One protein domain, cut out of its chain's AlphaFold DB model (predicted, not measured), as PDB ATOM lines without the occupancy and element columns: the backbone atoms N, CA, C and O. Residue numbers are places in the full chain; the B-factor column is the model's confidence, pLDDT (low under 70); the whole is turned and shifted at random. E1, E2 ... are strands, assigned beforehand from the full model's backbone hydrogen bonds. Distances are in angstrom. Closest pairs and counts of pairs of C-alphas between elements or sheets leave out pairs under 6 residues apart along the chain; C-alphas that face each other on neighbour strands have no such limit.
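Overview. This is residues 72 to 233 of the 235 residues of an uncharacterized protein of Parasutterella sp. NM82_D38 (UniProt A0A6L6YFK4). Two twisted antiparallel sheets lie partly face to face as a long, narrow sandwich, E1, E2, E7, E4 and E5 on one side and E6, E3, E8 and E9 on the other, with E1 coming near E9 along one flank and E4 near E6 along the other. The long hairpin of E1 and E2 runs past one end of the sandwich, where its tip, residues 93 to 98, sticks out. The printed part has 162 residues with nine named strands, E1 to E9 in order along the chain, and no named helix; the class is all strand. The whole is only just compact, close to loose, with a radius of gyration of the C-alphas of 17.9 A, and it spans 67 by 31 by 24 A.

Arrangement. Begin with the larger sheet, whose order is E1, residues 72 to 92, E2, residues 99 to 117, E7, residues 187 to 199, E4, residues 141 to 149, and E5, residues 166 to 168. E1 and E2 form a hairpin, antiparallel with 169 degrees between their directions; look at N 76 and O 113, 2.9 A, and at N 90 and O 101, 2.9 A, both within hydrogen-bond range. E1 bends by 69 degrees at residue 89. On the other side of E2, E7 is antiparallel to it at 166 degrees, with N 108 and O 194 at 3.0 A. Next, E4 is antiparallel to E7 at 151 degrees, with N 146 and O 195 at 2.9 A. E4 and E5 form a hairpin in which N 141 and O 168 are 2.8 A apart. Now turn to the second sheet, in the order E6, residues 177 to 184, E3, residues 125 to 134, E8, residues 209 to 219, and E9, residues 227 to 232. Here N 128 and O 180 of E3 and E6 are 2.9 A apart, N 129 and O 214 of E3 and E8 are 2.8 A apart, and in the hairpin of E8 and E9 N 213 and O 229 are 2.9 A apart. Between the sheets, the closest C-alphas of E4 and E6 are those of Ala 149 and Val 179, 5.6 A apart. The closest of E1 and E9 are those of Ala 77 and Asn 229, 6.2 A apart. E7 and E8 are near each other, with 6 pairs of C-alphas within 10 A. Among the pairs that stay apart are E1 and E6, and E5 and E9.

Along the chain. Find C-alpha 72 at (-65.475, -28.233, -28.364); from there E1 covers 48.1 A to C-alpha 92 at (-31.282, -47.805, -0.856). E2 returns over 55.3 A, from Tyr 99 to Ser 117. E3 is 29.1 A long from Thr 125, and E4 is 25.0 A long from His 141. After the three residues of E5, E6 begins at Ile 177. E7 measures 37.7 A from Ser 187 to Asn 199, and E8 33.5 A from Glu 209 to Asn 219. E9 ends at C-alpha 232, at (-56.202, -47.710, -16.428).

Size, cuts and confidence. The two C-alphas farthest apart are those of Glu 96 and Ser 121, at 67.5 A. The printed part has no cut. The link from E6 to E7 is tight, and the one from E4 to E5, residues 150 to 165, is long. The mean pLDDT of the printed part is 83.4, and 29 residues are under 70, among them residues 158 to 165 and 200 to 207.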
ATOM      1  N   PHE A  72     -65.952 -26.940 -27.866       93.94
ATOM      2  CA  PHE A  72     -65.475 -28.233 -28.364       93.94
ATOM      3  C   PHE A  72     -66.426 -28.771 -29.439       93.94
ATOM      4  O   PHE A  72     -67.617 -28.933 -29.189       93.94
ATOM      5  N   SER A  73     -65.889 -29.084 -30.616       94.12
ATOM      6  CA  SER A  73     -66.617 -29.810 -31.663       94.12
ATOM      7  C   SER A  73     -66.314 -31.305 -31.618       94.12
ATOM      8  O   SER A  73     -67.191 -32.123 -31.870       94.12
ATOM      9  N   ALA A  74     -65.081 -31.664 -31.260       95.00
ATOM     10  CA  ALA A  74     -64.664 -33.037 -31.035       95.00
ATOM     11  C   ALA A  74     -63.459 -33.063 -30.095       95.00
ATOM     12  O   ALA A  74     -62.610 -32.171 -30.118       95.00
ATOM     13  N   TYR A  75     -63.356 -34.112 -29.290       96.00
ATOM     14  CA  TYR A  75     -62.175 -34.378 -28.489       96.00
ATOM     15  C   TYR A  75     -62.028 -35.881 -28.304       96.00
ATOM     16  O   TYR A  75     -63.017 -36.608 -28.227       96.00
ATOM     17  N   ASN A  76     -60.789 -36.348 -28.263       96.62
ATOM     18  CA  ASN A  76     -60.487 -37.733 -27.956       96.62
ATOM     19  C   ASN A  76     -59.079 -37.828 -27.375       96.62
ATOM     20  O   ASN A  76     -58.207 -37.007 -27.677       96.62
ATOM     21  N   ALA A  77     -58.855 -38.857 -26.577       96.81
ATOM     22  CA  ALA A  77     -57.528 -39.327 -26.252       96.81
ATOM     23  C   ALA A  77     -57.557 -40.855 -26.260       96.81
ATOM     24  O   ALA A  77     -58.497 -41.479 -25.767       96.81
ATOM     25  N   THR A  78     -56.530 -41.469 -26.831       96.75
ATOM     26  CA  THR A  78     -56.440 -42.922 -26.966       96.75
ATOM     27  C   THR A  78     -55.063 -43.382 -26.524       96.75
ATOM     28  O   THR A  78     -54.043 -42.848 -26.959       96.75
ATOM     29  N   MET A  79     -55.030 -44.366 -25.626       93.44
ATOM     30  CA  MET A  79     -53.794 -45.037 -25.245       93.44
ATOM     31  C   MET A  79     -53.367 -45.940 -26.399       93.44
ATOM     32  O   MET A  79     -53.970 -46.984 -26.628       93.44
ATOM     33  N   ASN A  80     -52.345 -45.517 -27.135       87.12
ATOM     34  CA  ASN A  80     -51.875 -46.259 -28.302       87.12
ATOM     35  C   ASN A  80     -50.889 -47.357 -27.914       87.12
ATOM     36  O   ASN A  80     -50.804 -48.372 -28.599       87.12
ATOM     37  N   ASN A  81     -50.132 -47.157 -26.835       87.25
ATOM     38  CA  ASN A  81     -49.259 -48.192 -26.314       87.25
ATOM     39  C   ASN A  81     -49.056 -48.055 -24.806       87.25
ATOM     40  O   ASN A  81     -48.929 -46.943 -24.285       87.25
ATOM     41  N   LEU A  82     -48.978 -49.202 -24.141       87.00
ATOM     42  CA  LEU A  82     -48.672 -49.341 -22.729       87.00
ATOM     43  C   LEU A  82     -47.624 -50.439 -22.577       87.00
ATOM     44  O   LEU A  82     -47.893 -51.623 -22.760       87.00
ATOM     45  N   TYR A  83     -46.420 -50.031 -22.207       82.31
ATOM     46  CA  TYR A  83     -45.353 -50.927 -21.815       82.31
ATOM     47  C   TYR A  83     -45.364 -51.027 -20.290       82.31
ATOM     48  O   TYR A  83     -44.940 -50.112 -19.578       82.31
ATOM     49  N   ASN A  84     -45.860 -52.149 -19.784       70.75
ATOM     50  CA  ASN A  84     -45.750 -52.475 -18.374       70.75
ATOM     51  C   ASN A  84     -44.423 -53.210 -18.161       70.75
ATOM     52  O   ASN A  84     -44.264 -54.352 -18.588       70.75
ATOM     53  N   SER A  85     -43.450 -52.541 -17.548       61.72
ATOM     54  CA  SER A  85     -42.102 -53.099 -17.332       61.72
ATOM     55  C   SER A  85     -42.045 -54.091 -16.166       61.72
ATOM     56  O   SER A  85     -40.975 -54.598 -15.843       61.72
ATOM     57  N   GLY A  86     -43.183 -54.366 -15.525       64.44
ATOM     58  CA  GLY A  86     -43.239 -55.164 -14.311       64.44
ATOM     59  C   GLY A  86     -42.711 -54.394 -13.099       64.44
ATOM     60  O   GLY A  86     -42.740 -53.159 -13.049       64.44
ATOM     61  N   LYS A  87     -42.277 -55.151 -12.091       69.94
ATOM     62  CA  LYS A  87     -41.736 -54.616 -10.843       69.94
ATOM     63  C   LYS A  87     -40.222 -54.548 -10.913       69.94
ATOM     64  O   LYS A  87     -39.576 -55.547 -11.220       69.94
ATOM     65  N   THR A  88     -39.674 -53.407 -10.533       70.25
ATOM     66  CA  THR A  88     -38.240 -53.241 -10.299       70.25
ATOM     67  C   THR A  88     -38.013 -53.116  -8.799       70.25
ATOM     68  O   THR A  88     -38.741 -52.392  -8.118       70.25
ATOM     69  N   GLN A  89     -37.022 -53.834  -8.268       73.25
ATOM     70  CA  GLN A  89     -36.539 -53.580  -6.913       73.25
ATOM     71  C   GLN A  89     -35.594 -52.385  -6.935       73.25
ATOM     72  O   GLN A  89     -34.648 -52.344  -7.720       73.25
ATOM     73  N   CYS A  90     -35.864 -51.421  -6.064       70.25
ATOM     74  CA  CYS A  90     -34.987 -50.286  -5.824       70.25
ATOM     75  C   CYS A  90     -34.286 -50.524  -4.486       70.25
ATOM     76  O   CYS A  90     -34.966 -50.782  -3.490       70.25
ATOM     77  N   TYR A  91     -32.956 -50.457  -4.479       71.69
ATOM     78  CA  TYR A  91     -32.124 -50.638  -3.289       71.69
ATOM     79  C   TYR A  91     -31.588 -49.290  -2.817       71.69
ATOM     80  O   TYR A  91     -31.076 -48.520  -3.628       71.69
ATOM     81  N   HIS A  92     -31.678 -49.050  -1.512       68.44
ATOM     82  CA  HIS A  92     -31.282 -47.805  -0.856       68.44
ATOM     83  C   HIS A  92     -30.220 -48.062   0.180       68.44
ATOM     84  O   HIS A  92     -30.272 -49.072   0.876       68.44
ATOM     85  N   GLY A  93     -29.309 -47.101   0.317       67.50
ATOM     86  CA  GLY A  93     -28.226 -47.164   1.287       67.50
ATOM     87  C   GLY A  93     -27.122 -48.152   0.907       67.50
ATOM     88  O   GLY A  93     -27.101 -48.736  -0.177       67.50
ATOM     89  N   SER A  94     -26.172 -48.310   1.821       69.44
ATOM     90  CA  SER A  94     -25.061 -49.257   1.732       69.44
ATOM     91  C   SER A  94     -24.772 -49.807   3.127       69.44
ATOM     92  O   SER A  94     -24.803 -49.037   4.084       69.44
ATOM     93  N   GLY A  95     -24.433 -51.091   3.247       70.31
ATOM     94  CA  GLY A  95     -24.136 -51.704   4.546       70.31
ATOM     95  C   GLY A  95     -25.397 -52.125   5.308       70.31
ATOM     96  O   GLY A  95     -26.362 -52.570   4.696       70.31
ATOM     97  N   GLU A  96     -25.379 -52.020   6.638       69.50
ATOM     98  CA  GLU A  96     -26.453 -52.532   7.513       69.50
ATOM     99  C   GLU A  96     -27.774 -51.745   7.413       69.50
ATOM    100  O   GLU A  96     -28.831 -52.298   7.700       69.50
ATOM    101  N   ASP A  97     -27.735 -50.504   6.919       69.75
ATOM    102  CA  ASP A  97     -28.922 -49.664   6.689       69.75
ATOM    103  C   ASP A  97     -29.543 -49.869   5.294       69.75
ATOM    104  O   ASP A  97     -30.369 -49.069   4.839       69.75
ATOM    105  N   GLN A  98     -29.129 -50.918   4.574       74.19
ATOM    106  CA  GLN A  98     -29.674 -51.200   3.256       74.19
ATOM    107  C   GLN A  98     -31.142 -51.625   3.366       74.19
ATOM    108  O   GLN A  98     -31.475 -52.629   3.994       74.19
ATOM    109  N   TYR A  99     -32.024 -50.904   2.677       69.06
ATOM    110  CA  TYR A  99     -33.418 -51.308   2.514       69.06
ATOM    111  C   TYR A  99     -33.794 -51.357   1.037       69.06
ATOM    112  O   TYR A  99     -33.231 -50.655   0.198       69.06
ATOM    113  N   SER A 100     -34.747 -52.220   0.697       69.44
ATOM    114  CA  SER A 100     -35.246 -52.354  -0.669       69.44
ATOM    115  C   SER A 100     -36.758 -52.261  -0.697       69.44
ATOM    116  O   SER A 100     -37.424 -52.847   0.156       69.44
ATOM    117  N   HIS A 101     -37.303 -51.619  -1.723       68.31
ATOM    118  CA  HIS A 101     -38.736 -51.661  -2.002       68.31
ATOM    119  C   HIS A 101     -39.001 -51.961  -3.471       68.31
ATOM    120  O   HIS A 101     -38.238 -51.579  -4.360       68.31
ATOM    121  N   ALA A 102     -40.101 -52.665  -3.727       71.06
ATOM    122  CA  ALA A 102     -40.576 -52.914  -5.078       71.06
ATOM    123  C   ALA A 102     -41.323 -51.681  -5.591       71.06
ATOM    124  O   ALA A 102     -42.133 -51.098  -4.878       71.06
ATOM    125  N   GLN A 103     -41.062 -51.293  -6.834       76.50
ATOM    126  CA  GLN A 103     -41.795 -50.239  -7.527       76.50
ATOM    127  C   GLN A 103     -42.323 -50.788  -8.835       76.50
ATOM    128  O   GLN A 103     -41.654 -51.587  -9.498       76.50
ATOM    129  N   ARG A 104     -43.506 -50.337  -9.234       78.81
ATOM    130  CA  ARG A 104     -44.033 -50.640 -10.555       78.81
ATOM    131  C   ARG A 104     -43.662 -49.530 -11.518       78.81
ATOM    132  O   ARG A 104     -43.858 -48.352 -11.219       78.81
ATOM    133  N   TYR A 105     -43.151 -49.925 -12.679       81.62
ATOM    134  CA  TYR A 105     -42.799 -48.999 -13.742       81.62
ATOM    135  C   TYR A 105     -43.720 -49.179 -14.945       81.62
ATOM    136  O   TYR A 105     -43.689 -50.210 -15.622       81.62
ATOM    137  N   MET A 106     -44.518 -48.151 -15.221       85.62
ATOM    138  CA  MET A 106     -45.469 -48.114 -16.327       85.62
ATOM    139  C   MET A 106     -45.079 -46.983 -17.270       85.62
ATOM    140  O   MET A 106     -44.851 -45.858 -16.834       85.62
ATOM    141  N   ARG A 107     -45.000 -47.255 -18.569       88.44
ATOM    142  CA  ARG A 107     -44.675 -46.232 -19.569       88.44
ATOM    143  C   ARG A 107     -45.491 -46.444 -20.824       88.44
ATOM    144  O   ARG A 107     -45.855 -47.568 -21.153       88.44
ATOM    145  N   GLY A 108     -45.753 -45.384 -21.556       91.75
ATOM    146  CA  GLY A 108     -46.578 -45.478 -22.745       91.75
ATOM    147  C   GLY A 108     -46.679 -44.152 -23.458       91.75
ATOM    148  O   GLY A 108     -45.988 -43.188 -23.118       91.75
ATOM    149  N   TYR A 109     -47.558 -44.108 -24.449       95.00
ATOM    150  CA  TYR A 109     -47.938 -42.848 -25.060       95.00
ATOM    151  C   TYR A 109     -49.420 -42.820 -25.414       95.00
ATOM    152  O   TYR A 109     -50.039 -43.835 -25.749       95.00
ATOM    153  N   ILE A 110     -49.979 -41.620 -25.313       96.62
ATOM    154  CA  ILE A 110     -51.387 -41.327 -25.551       96.62
ATOM    155  C   ILE A 110     -51.459 -40.402 -26.759       96.62
ATOM    156  O   ILE A 110     -50.815 -39.353 -26.774       96.62
ATOM    157  N   TYR A 111     -52.244 -40.779 -27.762       97.38
ATOM    158  CA  TYR A 111     -52.577 -39.892 -28.868       97.38
ATOM    159  C   TYR A 111     -53.787 -39.049 -28.478       97.38
ATOM    160  O   TYR A 111     -54.832 -39.589 -28.120       97.38
ATOM    161  N   VAL A 112     -53.641 -37.728 -28.515       97.25
ATOM    162  CA  VAL A 112     -54.665 -36.772 -28.086       97.25
ATOM    163  C   VAL A 112     -55.056 -35.914 -29.271       97.25
ATOM    164  O   VAL A 112     -54.193 -35.394 -29.975       97.25
ATOM    165  N   THR A 113     -56.358 -35.741 -29.474       96.81
ATOM    166  CA  THR A 113     -56.924 -34.878 -30.509       96.81
ATOM    167  C   THR A 113     -57.974 -33.957 -29.913       96.81
ATOM    168  O   THR A 113     -58.806 -34.400 -29.118       96.81
ATOM    169  N   GLY A 114     -57.992 -32.708 -30.360       95.69
ATOM    170  CA  GLY A 114     -59.000 -31.727 -29.987       95.69
ATOM    171  C   GLY A 114     -59.385 -30.877 -31.185       95.69
ATOM    172  O   GLY A 114     -58.537 -30.501 -31.991       95.69
ATOM    173  N   SER A 115     -60.669 -30.574 -31.316       95.38
ATOM    174  CA  SER A 115     -61.178 -29.587 -32.260       95.38
ATOM    175  C   SER A 115     -62.216 -28.698 -31.595       95.38
ATOM    176  O   SER A 115     -62.999 -29.147 -30.753       95.38
ATOM    177  N   CYS A 116     -62.232 -27.431 -31.986       93.12
ATOM    178  CA  CYS A 116     -63.198 -26.455 -31.524       93.12
ATOM    179  C   CYS A 116     -63.755 -25.613 -32.672       93.12
ATOM    180  O   CYS A 116     -63.117 -25.429 -33.709       93.12
ATOM    181  N   SER A 117     -64.937 -25.055 -32.450       90.56
ATOM    182  CA  SER A 117     -65.600 -24.073 -33.305       90.56
ATOM    183  C   SER A 117     -65.938 -22.817 -32.498       90.56
ATOM    184  O   SER A 117     -65.611 -22.717 -31.315       90.56
ATOM    185  N   GLY A 118     -66.554 -21.827 -33.147       81.19
ATOM    186  CA  GLY A 118     -67.120 -20.675 -32.450       81.19
ATOM    187  C   GLY A 118     -66.096 -19.736 -31.814       81.19
ATOM    188  O   GLY A 118     -66.451 -19.067 -30.866       81.19
ATOM    189  N   TYR A 119     -64.855 -19.653 -32.294       77.19
ATOM    190  CA  TYR A 119     -63.795 -18.818 -31.695       77.19
ATOM    191  C   TYR A 119     -63.622 -17.433 -32.361       77.19
ATOM    192  O   TYR A 119     -62.659 -16.717 -32.080       77.19
ATOM    193  N   GLY A 120     -64.563 -17.032 -33.225       76.25
ATOM    194  CA  GLY A 120     -64.550 -15.735 -33.907       76.25
ATOM    195  C   GLY A 120     -63.280 -15.519 -34.738       76.25
ATOM    196  O   GLY A 120     -62.778 -16.444 -35.374       76.25
ATOM    197  N   SER A 121     -62.742 -14.299 -34.708       77.75
ATOM    198  CA  SER A 121     -61.490 -13.930 -35.387       77.75
ATOM    199  C   SER A 121     -60.223 -14.177 -34.554       77.75
ATOM    200  O   SER A 121     -59.126 -13.861 -35.012       77.75
ATOM    201  N   SER A 122     -60.346 -14.708 -33.331       82.81
ATOM    202  CA  SER A 122     -59.216 -14.938 -32.421       82.81
ATOM    203  C   SER A 122     -58.889 -16.424 -32.357       82.81
ATOM    204  O   SER A 122     -59.692 -17.231 -31.880       82.81
ATOM    205  N   ALA A 123     -57.702 -16.798 -32.841       87.25
ATOM    206  CA  ALA A 123     -57.274 -18.190 -32.863       87.25
ATOM    207  C   ALA A 123     -57.289 -18.789 -31.438       87.25
ATOM    208  O   ALA A 123     -56.705 -18.211 -30.519       87.25
ATOM    209  N   PRO A 124     -57.933 -19.950 -31.231       92.00
ATOM    210  CA  PRO A 124     -58.026 -20.571 -29.922       92.00
ATOM    211  C   PRO A 124     -56.698 -21.228 -29.563       92.00
ATOM    212  O   PRO A 124     -56.063 -21.835 -30.416       92.00
ATOM    213  N   THR A 125     -56.279 -21.122 -28.309       94.62
ATOM    214  CA  THR A 125     -55.145 -21.852 -27.744       94.62
ATOM    215  C   THR A 125     -55.639 -23.163 -27.161       94.62
ATOM    216  O   THR A 125     -56.532 -23.179 -26.316       94.62
ATOM    217  N   TRP A 126     -55.050 -24.262 -27.607       96.19
ATOM    218  CA  TRP A 126     -55.245 -25.589 -27.059       96.19
ATOM    219  C   TRP A 126     -54.281 -25.814 -25.896       96.19
ATOM    220  O   TRP A 126     -53.059 -25.673 -26.045       96.19
ATOM    221  N   GLN A 127     -54.842 -26.174 -24.745       96.44
ATOM    222  CA  GLN A 127     -54.092 -26.564 -23.562       96.44
ATOM    223  C   GLN A 127     -54.378 -28.015 -23.226       96.44
ATOM    224  O   GLN A 127     -55.537 -28.431 -23.190       96.44
ATOM    225  N   VAL A 128     -53.314 -28.753 -22.929       97.44
ATOM    226  CA  VAL A 128     -53.387 -30.153 -22.529       97.44
ATOM    227  C   VAL A 128     -52.584 -30.352 -21.256       97.44
ATOM    228  O   VAL A 128     -51.414 -29.965 -21.179       97.44
ATOM    229  N   CYS A 129     -53.221 -30.976 -20.275       97.31
ATOM    230  CA  CYS A 129     -52.629 -31.355 -19.005       97.31
ATOM    231  C   CYS A 129     -52.761 -32.863 -18.797       97.31
ATOM    232  O   CYS A 129     -53.633 -33.513 -19.371       97.31
ATOM    233  N   ILE A 130     -51.899 -33.419 -17.962       96.62
ATOM    234  CA  ILE A 130     -51.928 -34.829 -17.588       96.62
ATOM    235  C   ILE A 130     -51.655 -34.959 -16.096       96.62
ATOM    236  O   ILE A 130     -50.870 -34.191 -15.536       96.62
ATOM    237  N   CYS A 131     -52.291 -35.924 -15.451       94.00
ATOM    238  CA  CYS A 131     -52.000 -36.273 -14.070       94.00
ATOM    239  C   CYS A 131     -52.075 -37.786 -13.860       94.00
ATOM    240  O   CYS A 131     -52.663 -38.531 -14.654       94.00
ATOM    241  N   HIS A 132     -51.459 -38.224 -12.766       91.06
ATOM    242  CA  HIS A 132     -51.714 -39.531 -12.186       91.06
ATOM    243  C   HIS A 132     -53.025 -39.458 -11.388       91.06
ATOM    244  O   HIS A 132     -53.248 -38.505 -10.644       91.06
ATOM    245  N   TYR A 133     -53.893 -40.448 -11.553       88.56
ATOM    246  CA  TYR A 133     -55.125 -40.610 -10.799       88.56
ATOM    247  C   TYR A 133     -55.132 -41.992 -10.159       88.56
ATOM    248  O   TYR A 133     -55.011 -43.001 -10.849       88.56
ATOM    249  N   HIS A 134     -55.279 -42.026  -8.843       82.94
ATOM    250  CA  HIS A 134     -55.294 -43.266  -8.089       82.94
ATOM    251  C   HIS A 134     -56.731 -43.604  -7.691       82.94
ATOM    252  O   HIS A 134     -57.404 -42.784  -7.071       82.94
ATOM    253  N   THR A 135     -57.210 -44.795  -8.054       79.94
ATOM    254  CA  THR A 135     -58.612 -45.222  -7.880       79.94
ATOM    255  C   THR A 135     -58.827 -46.240  -6.767       79.94
ATOM    256  O   THR A 135     -59.932 -46.769  -6.652       79.94
ATOM    257  N   GLU A 136     -57.807 -46.596  -5.979       75.50
ATOM    258  CA  GLU A 136     -58.024 -47.534  -4.872       75.50
ATOM    259  C   GLU A 136     -58.441 -46.824  -3.590       75.50
ATOM    260  O   GLU A 136     -58.068 -45.685  -3.307       75.50
ATOM    261  N   GLY A 137     -59.236 -47.535  -2.792       69.38
ATOM    262  CA  GLY A 137     -59.585 -47.125  -1.442       69.38
ATOM    263  C   GLY A 137     -58.510 -47.532  -0.436       69.38
ATOM    264  O   GLY A 137     -58.049 -48.671  -0.438       69.38
ATOM    265  N   GLY A 138     -58.184 -46.622   0.482       66.44
ATOM    266  CA  GLY A 138     -57.521 -46.959   1.744       66.44
ATOM    267  C   GLY A 138     -55.998 -46.832   1.795       66.44
ATOM    268  O   GLY A 138     -55.444 -47.092   2.861       66.44
ATOM    269  N   TYR A 139     -55.320 -46.407   0.720       70.50
ATOM    270  CA  TYR A 139     -53.854 -46.306   0.698       70.50
ATOM    271  C   TYR A 139     -53.348 -45.015   0.056       70.50
ATOM    272  O   TYR A 139     -53.995 -44.424  -0.803       70.50
ATOM    273  N   THR A 140     -52.171 -44.579   0.507       75.81
ATOM    274  CA  THR A 140     -51.438 -43.456  -0.079       75.81
ATOM    275  C   THR A 140     -50.319 -44.005  -0.947       75.81
ATOM    276  O   THR A 140     -49.514 -44.804  -0.476       75.81
ATOM    277  N   HIS A 141     -50.255 -43.563  -2.198       75.69
ATOM    278  CA  HIS A 141     -49.263 -44.011  -3.168       75.69
ATOM    279  C   HIS A 141     -48.124 -43.002  -3.258       75.69
ATOM    280  O   HIS A 141     -48.346 -41.792  -3.304       75.69
ATOM    281  N   HIS A 142     -46.895 -43.504  -3.287       81.38
ATOM    282  CA  HIS A 142     -45.733 -42.728  -3.685       81.38
ATOM    283  C   HIS A 142     -45.576 -42.861  -5.188       81.38
ATOM    284  O   HIS A 142     -45.488 -43.979  -5.697       81.38
ATOM    285  N   TYR A 143     -45.515 -41.743  -5.897       83.44
ATOM    286  CA  TYR A 143     -45.388 -41.785  -7.344       83.44
ATOM    287  C   TYR A 143     -44.438 -40.721  -7.886       83.44
ATOM    288  O   TYR A 143     -44.059 -39.766  -7.206       83.44
ATOM    289  N   ARG A 144     -44.040 -40.924  -9.141       86.38
ATOM    290  CA  ARG A 144     -43.340 -39.933  -9.955       86.38
ATOM    291  C   ARG A 144     -43.797 -40.071 -11.397       86.38
ATOM    292  O   ARG A 144     -43.610 -41.122 -12.010       86.38
ATOM    293  N   LEU A 145     -44.373 -38.997 -11.926       88.69
ATOM    294  CA  LEU A 145     -44.837 -38.903 -13.305       88.69
ATOM    295  C   LEU A 145     -43.858 -38.049 -14.118       88.69
ATOM    296  O   LEU A 145     -43.570 -36.910 -13.761       88.69
ATOM    297  N   ALA A 146     -43.364 -38.597 -15.222       90.62
ATOM    298  CA  ALA A 146     -42.584 -37.868 -16.214       90.62
ATOM    299  C   ALA A 146     -43.334 -37.859 -17.544       90.62
ATOM    300  O   ALA A 146     -43.955 -38.853 -17.923       90.62
ATOM    301  N   VAL A 147     -43.283 -36.726 -18.245       93.06
ATOM    302  CA  VAL A 147     -44.107 -36.470 -19.427       93.06
ATOM    303  C   VAL A 147     -43.298 -35.731 -20.477       93.06
ATOM    304  O   VAL A 147     -42.545 -34.816 -20.149       93.06
ATOM    305  N   VAL A 148     -43.488 -36.098 -21.744       94.31
ATOM    306  CA  VAL A 148     -42.908 -35.396 -22.890       94.31
ATOM    307  C   VAL A 148     -43.994 -35.157 -23.938       94.31
ATOM    308  O   VAL A 148     -44.682 -36.087 -24.368       94.31
ATOM    309  N   ALA A 149     -44.150 -33.895 -24.338       93.69
ATOM    310  CA  ALA A 149     -45.056 -33.483 -25.403       93.69
ATOM    311  C   ALA A 149     -44.523 -33.891 -26.785       93.69
ATOM    312  O   ALA A 149     -43.313 -33.981 -26.980       93.69
ATOM    313  N   ASP A 150     -45.430 -34.084 -27.745       94.00
ATOM    314  CA  ASP A 150     -45.121 -34.357 -29.154       94.00
ATOM    315  C   ASP A 150     -44.176 -35.559 -29.355       94.00
ATOM    316  O   ASP A 150     -43.321 -35.567 -30.240       94.00
ATOM    317  N   SER A 151     -44.320 -36.592 -28.519       94.12
ATOM    318  CA  SER A 151     -43.382 -37.714 -28.468       94.12
ATOM    319  C   SER A 151     -44.075 -39.055 -28.266       94.12
ATOM    320  O   SER A 151     -45.105 -39.156 -27.602       94.12
ATOM    321  N   THR A 152     -43.469 -40.102 -28.822       93.69
ATOM    322  CA  THR A 152     -43.803 -41.515 -28.579       93.69
ATOM    323  C   THR A 152     -42.670 -42.247 -27.854       93.69
ATOM    324  O   THR A 152     -42.651 -43.478 -27.811       93.69
ATOM    325  N   ALA A 153     -41.680 -41.508 -27.340       88.62
ATOM    326  CA  ALA A 153     -40.513 -42.077 -26.684       88.62
ATOM    327  C   ALA A 153     -40.889 -42.821 -25.394       88.62
ATOM    328  O   ALA A 153     -41.884 -42.526 -24.739       88.62
ATOM    329  N   GLN A 154     -40.052 -43.772 -24.986       84.81
ATOM    330  CA  GLN A 154     -40.179 -44.401 -23.675       84.81
ATOM    331  C   GLN A 154     -39.602 -43.466 -22.611       84.81
ATOM    332  O   GLN A 154     -38.390 -43.397 -22.413       84.81
ATOM    333  N   VAL A 155     -40.478 -42.722 -21.940       86.31
ATOM    334  CA  VAL A 155     -40.074 -41.774 -20.899       86.31
ATOM    335  C   VAL A 155     -39.776 -42.539 -19.615       86.31
ATOM    336  O   VAL A 155     -40.610 -43.286 -19.101       86.31
ATOM    337  N   THR A 156     -38.569 -42.346 -19.094       80.12
ATOM    338  CA  THR A 156     -38.143 -42.904 -17.810       80.12
ATOM    339  C   THR A 156     -38.126 -41.770 -16.796       80.12
ATOM    340  O   THR A 156     -37.342 -40.836 -16.973       80.12
ATOM    341  N   PRO A 157     -39.003 -41.777 -15.776       72.75
ATOM    342  CA  PRO A 157     -38.886 -40.825 -14.682       72.75
ATOM    343  C   PRO A 157     -37.542 -41.024 -13.971       72.75
ATOM    344  O   PRO A 157     -36.931 -42.082 -14.092       72.75
ATOM    345  N   SER A 158     -37.069 -40.017 -13.230       66.12
ATOM    346  CA  SER A 158     -35.814 -40.139 -12.471       66.12
ATOM    347  C   SER A 158     -35.814 -41.429 -11.626       66.12
ATOM    348  O   SER A 158     -36.833 -41.686 -10.965       66.12
ATOM    349  N   PRO A 159     -34.738 -42.243 -11.689       58.34
ATOM    350  CA  PRO A 159     -34.721 -43.591 -11.145       58.34
ATOM    351  C   PRO A 159     -34.867 -43.532  -9.628       58.34
ATOM    352  O   PRO A 159     -34.138 -42.811  -8.954       58.34
ATOM    353  N   CYS A 160     -35.829 -44.305  -9.128       58.22
ATOM    354  CA  CYS A 160     -36.115 -44.511  -7.714       58.22
ATOM    355  C   CYS A 160     -36.777 -43.307  -6.991       58.22
ATOM    356  O   CYS A 160     -36.495 -42.126  -7.219       58.22
ATOM    357  N   LEU A 161     -37.753 -43.616  -6.129       59.16
ATOM    358  CA  LEU A 161     -38.644 -42.648  -5.453       59.16
ATOM    359  C   LEU A 161     -37.982 -41.994  -4.221       59.16
ATOM    360  O   LEU A 161     -38.674 -41.529  -3.325       59.16
ATOM    361  N   ASP A 162     -36.655 -41.960  -4.155       52.66
ATOM    362  CA  ASP A 162     -35.929 -41.907  -2.871       52.66
ATOM    363  C   ASP A 162     -35.721 -40.492  -2.345       52.66
ATOM    364  O   ASP A 162     -35.260 -40.281  -1.226       52.66
ATOM    365  N   LEU A 163     -36.092 -39.504  -3.152       47.25
ATOM    366  CA  LEU A 163     -36.024 -38.097  -2.805       47.25
ATOM    367  C   LEU A 163     -37.390 -37.483  -3.101       47.25
ATOM    368  O   LEU A 163     -37.743 -37.279  -4.263       47.25
ATOM    369  N   ASN A 164     -38.151 -37.245  -2.028       56.16
ATOM    370  CA  ASN A 164     -39.465 -36.598  -2.011       56.16
ATOM    371  C   ASN A 164     -40.434 -37.118  -3.086       56.16
ATOM    372  O   ASN A 164     -40.756 -36.386  -4.023       56.16
ATOM    373  N   PRO A 165     -40.900 -38.373  -2.983       63.97
ATOM    374  CA  PRO A 165     -41.959 -38.829  -3.862       63.97
ATOM    375  C   PRO A 165     -43.241 -38.055  -3.582       63.97
ATOM    376  O   PRO A 165     -43.571 -37.775  -2.423       63.97
ATOM    377  N   ASP A 166     -43.984 -37.761  -4.644       70.50
ATOM    378  CA  ASP A 166     -45.311 -37.199  -4.486       70.50
ATOM    379  C   ASP A 166     -46.198 -38.246  -3.817       70.50
ATOM    380  O   ASP A 166     -46.183 -39.429  -4.169       70.50
ATOM    381  N   ARG A 167     -46.962 -37.802  -2.820       79.75
ATOM    382  CA  ARG A 167     -47.915 -38.642  -2.098       79.75
ATOM    383  C   ARG A 167     -49.301 -38.394  -2.648       79.75
ATOM    384  O   ARG A 167     -49.767 -37.255  -2.645       79.75
ATOM    385  N   LEU A 168     -49.961 -39.457  -3.081       81.50
ATOM    386  CA  LEU A 168     -51.316 -39.398  -3.597       81.50
ATOM    387  C   LEU A 168     -52.253 -40.197  -2.707       81.50
ATOM    388  O   LEU A 168     -52.031 -41.385  -2.497       81.50
ATOM    389  N   ALA A 169     -53.280 -39.548  -2.164       82.06
ATOM    390  CA  ALA A 169     -54.271 -40.219  -1.335       82.06
ATOM    391  C   ALA A 169     -55.197 -41.115  -2.179       82.06
ATOM    392  O   ALA A 169     -55.372 -40.906  -3.383       82.06
ATOM    393  N   ALA A 170     -55.841 -42.072  -1.516       79.44
ATOM    394  CA  ALA A 170     -56.911 -42.897  -2.073       79.44
ATOM    395  C   ALA A 170     -57.944 -42.069  -2.858       79.44
ATOM    396  O   ALA A 170     -58.452 -41.074  -2.343       79.44
ATOM    397  N   ASN A 171     -58.303 -42.511  -4.067       82.12
ATOM    398  CA  ASN A 171     -59.326 -41.880  -4.915       82.12
ATOM    399  C   ASN A 171     -59.062 -40.407  -5.288       82.12
ATOM    400  O   ASN A 171     -60.010 -39.664  -5.554       82.12
ATOM    401  N   THR A 172     -57.799 -39.968  -5.318       86.94
ATOM    402  CA  THR A 172     -57.432 -38.577  -5.646       86.94
ATOM    403  C   THR A 172     -56.544 -38.462  -6.880       86.94
ATOM    404  O   THR A 172     -55.919 -39.424  -7.329       86.94
ATOM    405  N   GLU A 173     -56.515 -37.258  -7.451       90.50
ATOM    406  CA  GLU A 173     -55.622 -36.882  -8.546       90.50
ATOM    407  C   GLU A 173     -54.366 -36.198  -8.030       90.50
ATOM    408  O   GLU A 173     -54.416 -35.373  -7.116       90.50
ATOM    409  N   GLY A 174     -53.241 -36.530  -8.655       88.44
ATOM    410  CA  GLY A 174     -52.009 -35.784  -8.493       88.44
ATOM    411  C   GLY A 174     -52.098 -34.404  -9.149       88.44
ATOM    412  O   GLY A 174     -53.025 -34.126  -9.920       88.44
ATOM    413  N   PRO A 175     -51.113 -33.528  -8.893       90.62
ATOM    414  CA  PRO A 175     -51.017 -32.245  -9.563       90.62
ATOM    415  C   PRO A 175     -50.995 -32.402 -11.084       90.62
ATOM    416  O   PRO A 175     -50.427 -33.343 -11.641       90.62
ATOM    417  N   TRP A 176     -51.618 -31.448 -11.765       93.50
ATOM    418  CA  TRP A 176     -51.665 -31.434 -13.219       93.50
ATOM    419  C   TRP A 176     -50.343 -30.933 -13.796       93.50
ATOM    420  O   TRP A 176     -49.912 -29.812 -13.521       93.50
ATOM    421  N   ILE A 177     -49.740 -31.731 -14.670       94.19
ATOM    422  CA  ILE A 177     -48.577 -31.339 -15.462       94.19
ATOM    423  C   ILE A 177     -49.093 -30.763 -16.778       94.19
ATOM    424  O   ILE A 177     -49.749 -31.459 -17.556       94.19
ATOM    425  N   THR A 178     -48.802 -29.488 -17.042       95.69
ATOM    426  CA  THR A 178     -49.112 -28.876 -18.341       95.69
ATOM    427  C   THR A 178     -48.155 -29.429 -19.393       95.69
ATOM    428  O   THR A 178     -46.953 -29.200 -19.325       95.69
ATOM    429  N   VAL A 179     -48.700 -30.141 -20.377       94.62
ATOM    430  CA  VAL A 179     -47.939 -30.765 -21.469       94.62
ATOM    431  C   VAL A 179     -47.809 -29.809 -22.651       94.62
ATOM    432  O   VAL A 179     -46.760 -29.721 -23.284       94.62
ATOM    433  N   LYS A 180     -48.879 -29.064 -22.946       93.88
ATOM    434  CA  LYS A 180     -48.932 -28.083 -24.036       93.88
ATOM    435  C   LYS A 180     -49.811 -26.906 -23.625       93.88
ATOM    436  O   LYS A 180     -50.871 -27.131 -23.047       93.88
ATOM    437  N   ASN A 181     -49.394 -25.672 -23.926       92.44
ATOM    438  CA  ASN A 181     -50.178 -24.457 -23.642       92.44
ATOM    439  C   ASN A 181     -49.918 -23.308 -24.635       92.44
ATOM    440  O   ASN A 181     -49.852 -22.138 -24.268       92.44
ATOM    441  N   ASN A 182     -49.655 -23.640 -25.893       86.19
ATOM    442  CA  ASN A 182     -49.302 -22.652 -26.915       86.19
ATOM    443  C   ASN A 182     -49.702 -23.073 -28.337       86.19
ATOM    444  O   ASN A 182     -49.327 -22.412 -29.302       86.19
ATOM    445  N   ALA A 183     -50.448 -24.171 -28.494       77.50
ATOM    446  CA  ALA A 183     -50.898 -24.619 -29.805       77.50
ATOM    447  C   ALA A 183     -52.153 -23.830 -30.208       77.50
ATOM    448  O   ALA A 183     -53.222 -24.058 -29.658       77.50
ATOM    449  N   SER A 184     -52.038 -22.888 -31.145       84.81
ATOM    450  CA  SER A 184     -53.170 -22.071 -31.616       84.81
ATOM    451  C   SER A 184     -54.007 -22.800 -32.672       84.81
ATOM    452  O   SER A 184     -53.491 -23.703 -33.289       84.81
ATOM    453  N   GLY A 185     -55.250 -22.437 -32.977       86.94
ATOM    454  CA  GLY A 185     -56.001 -22.977 -34.126       86.94
ATOM    455  C   GLY A 185     -57.035 -24.060 -33.797       86.94
ATOM    456  O   GLY A 185     -57.053 -24.637 -32.718       86.94
ATOM    457  N   ALA A 186     -57.927 -24.299 -34.761       86.88
ATOM    458  CA  ALA A 186     -59.220 -24.953 -34.551       86.88
ATOM    459  C   ALA A 186     -59.180 -26.468 -34.343       86.88
ATOM    460  O   ALA A 186     -60.105 -27.016 -33.759       86.88
ATOM    461  N   SER A 187     -58.148 -27.138 -34.850       92.88
ATOM    462  CA  SER A 187     -58.011 -28.594 -34.821       92.88
ATOM    463  C   SER A 187     -56.560 -28.957 -34.572       92.88
ATOM    464  O   SER A 187     -55.657 -28.422 -35.223       92.88
ATOM    465  N   ARG A 188     -56.331 -29.847 -33.607       94.00
ATOM    466  CA  ARG A 188     -55.005 -30.213 -33.118       94.00
ATOM    467  C   ARG A 188     -54.925 -31.686 -32.749       94.00
ATOM    468  O   ARG A 188     -55.911 -32.304 -32.350       94.00
ATOM    469  N   SER A 189     -53.720 -32.222 -32.877       95.19
ATOM    470  CA  SER A 189     -53.355 -33.555 -32.432       95.19
ATOM    471  C   SER A 189     -51.917 -33.568 -31.930       95.19
ATOM    472  O   SER A 189     -51.093 -32.780 -32.396       95.19
ATOM    473  N   MET A 190     -51.623 -34.443 -30.971       95.56
ATOM    474  CA  MET A 190     -50.262 -34.696 -30.504       95.56
ATOM    475  C   MET A 190     -50.155 -36.065 -29.833       95.56
ATOM    476  O   MET A 190     -51.158 -36.647 -29.418       95.56
ATOM    477  N   ASN A 191     -48.926 -36.550 -29.678       96.44
ATOM    478  CA  ASN A 191     -48.630 -37.661 -28.780       96.44
ATOM    479  C   ASN A 191     -48.115 -37.126 -27.441       96.44
ATOM    480  O   ASN A 191     -47.326 -36.183 -27.408       96.44
ATOM    481  N   ILE A 192     -48.545 -37.745 -26.347       96.12
ATOM    482  CA  ILE A 192     -48.001 -37.531 -25.008       96.12
ATOM    483  C   ILE A 192     -47.299 -38.809 -24.595       96.12
ATOM    484  O   ILE A 192     -47.969 -39.803 -24.317       96.12
ATOM    485  N   ALA A 193     -45.975 -38.785 -24.527       95.31
ATOM    486  CA  ALA A 193     -45.225 -39.871 -23.923       95.31
ATOM    487  C   ALA A 193     -45.186 -39.687 -22.405       95.31
ATOM    488  O   ALA A 193     -44.971 -38.574 -21.918       95.31
ATOM    489  N   PHE A 194     -45.374 -40.772 -21.659       92.88
ATOM    490  CA  PHE A 194     -45.347 -40.750 -20.202       92.88
ATOM    491  C   PHE A 194     -44.568 -41.930 -19.623       92.88
ATOM    492  O   PHE A 194     -44.483 -43.010 -20.214       92.88
ATOM    493  N   GLY A 195     -44.039 -41.707 -18.426       90.50
ATOM    494  CA  GLY A 195     -43.538 -42.736 -17.531       90.50
ATOM    495  C   GLY A 195     -44.054 -42.474 -16.123       90.50
ATOM    496  O   GLY A 195     -44.080 -41.330 -15.678       90.50
ATOM    497  N   LEU A 196     -44.458 -43.528 -15.429       87.44
ATOM    498  CA  LEU A 196     -44.960 -43.499 -14.065       87.44
ATOM    499  C   LEU A 196     -44.221 -44.556 -13.249       87.44
ATOM    500  O   LEU A 196     -44.282 -45.747 -13.562       87.44
ATOM    501  N   TYR A 197     -43.543 -44.108 -12.196       83.25
ATOM    502  CA  TYR A 197     -43.225 -44.976 -11.070       83.25
ATOM    503  C   TYR A 197     -44.320 -44.835 -10.032       83.25
ATOM    504  O   TYR A 197     -44.681 -43.710  -9.691       83.25
ATOM    505  N   SER A 198     -44.797 -45.964  -9.520       80.31
ATOM    506  CA  SER A 198     -45.694 -46.007  -8.371       80.31
ATOM    507  C   SER A 198     -45.254 -47.093  -7.393       80.31
ATOM    508  O   SER A 198     -44.766 -48.158  -7.794       80.31
ATOM    509  N   ASN A 199     -45.371 -46.792  -6.105       74.81
ATOM    510  CA  ASN A 199     -45.126 -47.696  -4.994       74.81
ATOM    511  C   ASN A 199     -46.110 -47.372  -3.869       74.81
ATOM    512  O   ASN A 199     -46.165 -46.242  -3.388       74.81
ATOM    513  N   ASP A 200     -46.844 -48.374  -3.412       63.84
ATOM    514  CA  ASP A 200     -47.783 -48.266  -2.296       63.84
ATOM    515  C   ASP A 200     -47.316 -49.038  -1.048       63.84
ATOM    516  O   ASP A 200     -48.056 -49.192  -0.079       63.84
ATOM    517  N   GLY A 201     -46.081 -49.554  -1.078       58.88
ATOM    518  CA  GLY A 201     -45.483 -50.362  -0.020       58.88
ATOM    519  C   GLY A 201     -45.993 -51.805   0.042       58.88
ATOM    520  O   GLY A 201     -45.501 -52.578   0.866       58.88
ATOM    521  N   ARG A 202     -46.944 -52.209  -0.816       57.88
ATOM    522  CA  ARG A 202     -47.478 -53.577  -0.862       57.88
ATOM    523  C   ARG A 202     -46.729 -54.387  -1.919       57.88
ATOM    524  O   ARG A 202     -46.575 -53.979  -3.061       57.88
ATOM    525  N   GLY A 203     -46.326 -55.609  -1.577       52.66
ATOM    526  CA  GLY A 203     -45.708 -56.551  -2.522       52.66
ATOM    527  C   GLY A 203     -46.656 -57.115  -3.600       52.66
ATOM    528  O   GLY A 203     -46.227 -57.970  -4.373       52.66
ATOM    529  N   GLY A 204     -47.922 -56.675  -3.668       54.06
ATOM    530  CA  GLY A 204     -49.003 -57.228  -4.509       54.06
ATOM    531  C   GLY A 204     -49.085 -56.664  -5.937       54.06
ATOM    532  O   GLY A 204     -48.427 -55.682  -6.250       54.06
ATOM    533  N   ASN A 205     -49.820 -57.333  -6.835       51.28
ATOM    534  CA  ASN A 205     -49.825 -57.083  -8.292       51.28
ATOM    535  C   ASN A 205     -51.060 -56.324  -8.805       51.28
ATOM    536  O   ASN A 205     -51.345 -56.408  -9.984       51.28
ATOM    537  N   SER A 206     -51.835 -55.630  -7.977       56.81
ATOM    538  CA  SER A 206     -53.042 -54.953  -8.465       56.81
ATOM    539  C   SER A 206     -53.101 -53.568  -7.868       56.81
ATOM    540  O   SER A 206     -53.269 -53.454  -6.660       56.81
ATOM    541  N   TYR A 207     -52.917 -52.559  -8.718       67.94
ATOM    542  CA  TYR A 207     -53.011 -51.159  -8.342       67.94
ATOM    543  C   TYR A 207     -53.989 -50.463  -9.290       67.94
ATOM    544  O   TYR A 207     -53.860 -50.565 -10.512       67.94
ATOM    545  N   GLY A 208     -54.955 -49.740  -8.735       78.69
ATOM    546  CA  GLY A 208     -55.844 -48.806  -9.431       78.69
ATOM    547  C   GLY A 208     -55.109 -47.562  -9.935       78.69
ATOM    548  O   GLY A 208     -55.431 -46.441  -9.549       78.69
ATOM    549  N   GLU A 209     -54.072 -47.759 -10.744       83.31
ATOM    550  CA  GLU A 209     -53.240 -46.704 -11.320       83.31
ATOM    551  C   GLU A 209     -53.862 -46.240 -12.631       83.31
ATOM    552  O   GLU A 209     -54.038 -47.028 -13.567       83.31
ATOM    553  N   CYS A 210     -54.180 -44.953 -12.715       89.62
ATOM    554  CA  CYS A 210     -54.744 -44.351 -13.912       89.62
ATOM    555  C   CYS A 210     -53.935 -43.146 -14.359       89.62
ATOM    556  O   CYS A 210     -53.477 -42.338 -13.560       89.62
ATOM    557  N   ILE A 211     -53.857 -42.939 -15.664       92.75
ATOM    558  CA  ILE A 211     -53.427 -41.659 -16.221       92.75
ATOM    559  C   ILE A 211     -54.662 -40.935 -16.721       92.75
ATOM    560  O   ILE A 211     -55.457 -41.505 -17.470       92.75
ATOM    561  N   ARG A 212     -54.828 -39.679 -16.312       95.56
ATOM    562  CA  ARG A 212     -55.917 -38.827 -16.780       95.56
ATOM    563  C   ARG A 212     -55.349 -37.684 -17.600       95.56
ATOM    564  O   ARG A 212     -54.455 -36.969 -17.156       95.56
ATOM    565  N   VAL A 213     -55.873 -37.531 -18.809       97.44
ATOM    566  CA  VAL A 213     -55.533 -36.434 -19.717       97.44
ATOM    567  C   VAL A 213     -56.683 -35.447 -19.717       97.44
ATOM    568  O   VAL A 213     -57.834 -35.841 -19.884       97.44
ATOM    569  N   TYR A 214     -56.347 -34.176 -19.557       97.75
ATOM    570  CA  TYR A 214     -57.251 -33.041 -19.577       97.75
ATOM    571  C   TYR A 214     -56.952 -32.160 -20.775       97.75
ATOM    572  O   TYR A 214     -55.791 -31.889 -21.069       97.75
ATOM    573  N   GLN A 215     -57.987 -31.659 -21.437       96.88
ATOM    574  CA  GLN A 215     -57.820 -30.695 -22.516       96.88
ATOM    575  C   GLN A 215     -58.887 -29.606 -22.494       96.88
ATOM    576  O   GLN A 215     -60.019 -29.823 -22.054       96.88
ATOM    577  N   ARG A 216     -58.509 -28.424 -22.981       95.62
ATOM    578  CA  ARG A 216     -59.410 -27.291 -23.209       95.62
ATOM    579  C   ARG A 216     -58.916 -26.412 -24.352       95.62
ATOM    580  O   ARG A 216     -57.735 -26.437 -24.697       95.62
ATOM    581  N   PHE A 217     -59.812 -25.584 -24.875       95.56
ATOM    582  CA  PHE A 217     -59.485 -24.470 -25.756       95.56
ATOM    583  C   PHE A 217     -59.832 -23.142 -25.088       95.56
ATOM    584  O   PHE A 217     -60.859 -23.038 -24.422       95.56
ATOM    585  N   TYR A 218     -59.009 -22.115 -25.281       92.31
ATOM    586  CA  TYR A 218     -59.288 -20.771 -24.774       92.31
ATOM    587  C   TYR A 218     -58.748 -19.671 -25.686       92.31
ATOM    588  O   TYR A 218     -57.778 -19.865 -26.411       92.31
ATOM    589  N   ASN A 219     -59.366 -18.497 -25.654       88.94
ATOM    590  CA  ASN A 219     -58.877 -17.276 -26.292       88.94
ATOM    591  C   ASN A 219     -59.376 -16.044 -25.517       88.94
ATOM    592  O   ASN A 219     -59.909 -16.155 -24.414       88.94
ATOM    593  N   SER A 220     -59.229 -14.860 -26.112       85.44
ATOM    594  CA  SER A 220     -59.713 -13.590 -25.555       85.44
ATOM    595  C   SER A 220     -61.235 -13.513 -25.367       85.44
ATOM    596  O   SER A 220     -61.699 -12.662 -24.615       85.44
ATOM    597  N   TYR A 221     -62.016 -14.362 -26.042       81.56
ATOM    598  CA  TYR A 221     -63.481 -14.381 -25.960       81.56
ATOM    599  C   TYR A 221     -64.014 -15.374 -24.922       81.56
ATOM    600  O   TYR A 221     -65.175 -15.276 -24.528       81.56
ATOM    601  N   GLY A 222     -63.195 -16.325 -24.468       84.31
ATOM    602  CA  GLY A 222     -63.585 -17.270 -23.430       84.31
ATOM    603  C   GLY A 222     -62.796 -18.570 -23.457       84.31
ATOM    604  O   GLY A 222     -61.764 -18.696 -24.110       84.31
ATOM    605  N   THR A 223     -63.280 -19.549 -22.698       90.12
ATOM    606  CA  THR A 223     -62.627 -20.848 -22.494       90.12
ATOM    607  C   THR A 223     -63.677 -21.951 -22.528       90.12
ATOM    608  O   THR A 223     -64.764 -21.774 -21.979       90.12
ATOM    609  N   THR A 224     -63.361 -23.094 -23.130       91.94
ATOM    610  CA  THR A 224     -64.156 -24.311 -22.953       91.94
ATOM    611  C   THR A 224     -63.981 -24.841 -21.531       91.94
ATOM    612  O   THR A 224     -62.924 -24.670 -20.918       91.94
ATOM    613  N   SER A 225     -64.962 -25.594 -21.036       93.38
ATOM    614  CA  SER A 225     -64.737 -26.471 -19.884       93.38
ATOM    615  C   SER A 225     -63.593 -27.449 -20.164       93.38
ATOM    616  O   SER A 225     -63.306 -27.780 -21.320       93.38
ATOM    617  N   TRP A 226     -62.946 -27.921 -19.102       95.81
ATOM    618  CA  TRP A 226     -62.026 -29.046 -19.205       95.81
ATOM    619  C   TRP A 226     -62.802 -30.314 -19.554       95.81
ATOM    620  O   TRP A 226     -63.815 -30.618 -18.927       95.81
ATOM    621  N   VAL A 227     -62.305 -31.056 -20.536       96.56
ATOM    622  CA  VAL A 227     -62.752 -32.422 -20.835       96.56
ATOM    623  C   VAL A 227     -61.613 -33.383 -20.542       96.56
ATOM    624  O   VAL A 227     -60.445 -32.984 -20.590       96.56
ATOM    625  N   SER A 228     -61.934 -34.635 -20.222       96.12
ATOM    626  CA  SER A 228     -60.918 -35.606 -19.838       96.12
ATOM    627  C   SER A 228     -61.190 -37.022 -20.318       96.12
ATOM    628  O   SER A 228     -62.325 -37.433 -20.544       96.12
ATOM    629  N   ASN A 229     -60.102 -37.777 -20.439       96.75
ATOM    630  CA  ASN A 229     -60.106 -39.216 -20.661       96.75
ATOM    631  C   ASN A 229     -59.172 -39.850 -19.627       96.75
ATOM    632  O   ASN A 229     -58.075 -39.343 -19.385       96.75
ATOM    633  N   SER A 230     -59.613 -40.946 -19.011       93.94
ATOM    634  CA  SER A 230     -58.821 -41.707 -18.039       93.94
ATOM    635  C   SER A 230     -58.443 -43.060 -18.619       93.94
ATOM    636  O   SER A 230     -59.259 -43.693 -19.285       93.94
ATOM    637  N   PHE A 231     -57.228 -43.511 -18.327       92.62
ATOM    638  CA  PHE A 231     -56.691 -44.775 -18.807       92.62
ATOM    639  C   PHE A 231     -56.150 -45.578 -17.634       92.62
ATOM    640  O   PHE A 231     -55.200 -45.140 -16.985       92.62
ATOM    641  N   ASN A 232     -56.735 -46.749 -17.388       89.06
ATOM    642  CA  ASN A 232     -56.202 -47.710 -16.428       89.06
ATOM    643  C   ASN A 232     -54.865 -48.257 -16.944       89.06
ATOM    644  O   ASN A 232     -54.770 -48.665 -18.102       89.06
ATOM    645  N   LEU A 233     -53.854 -48.313 -16.080       84.88
ATOM    646  CA  LEU A 233     -52.527 -48.851 -16.403       84.88
ATOM    647  C   LEU A 233     -52.382 -50.351 -16.083       84.88
ATOM    648  O   LEU A 233     -51.304 -50.927 -16.245       84.88
TER     649      LEU A 233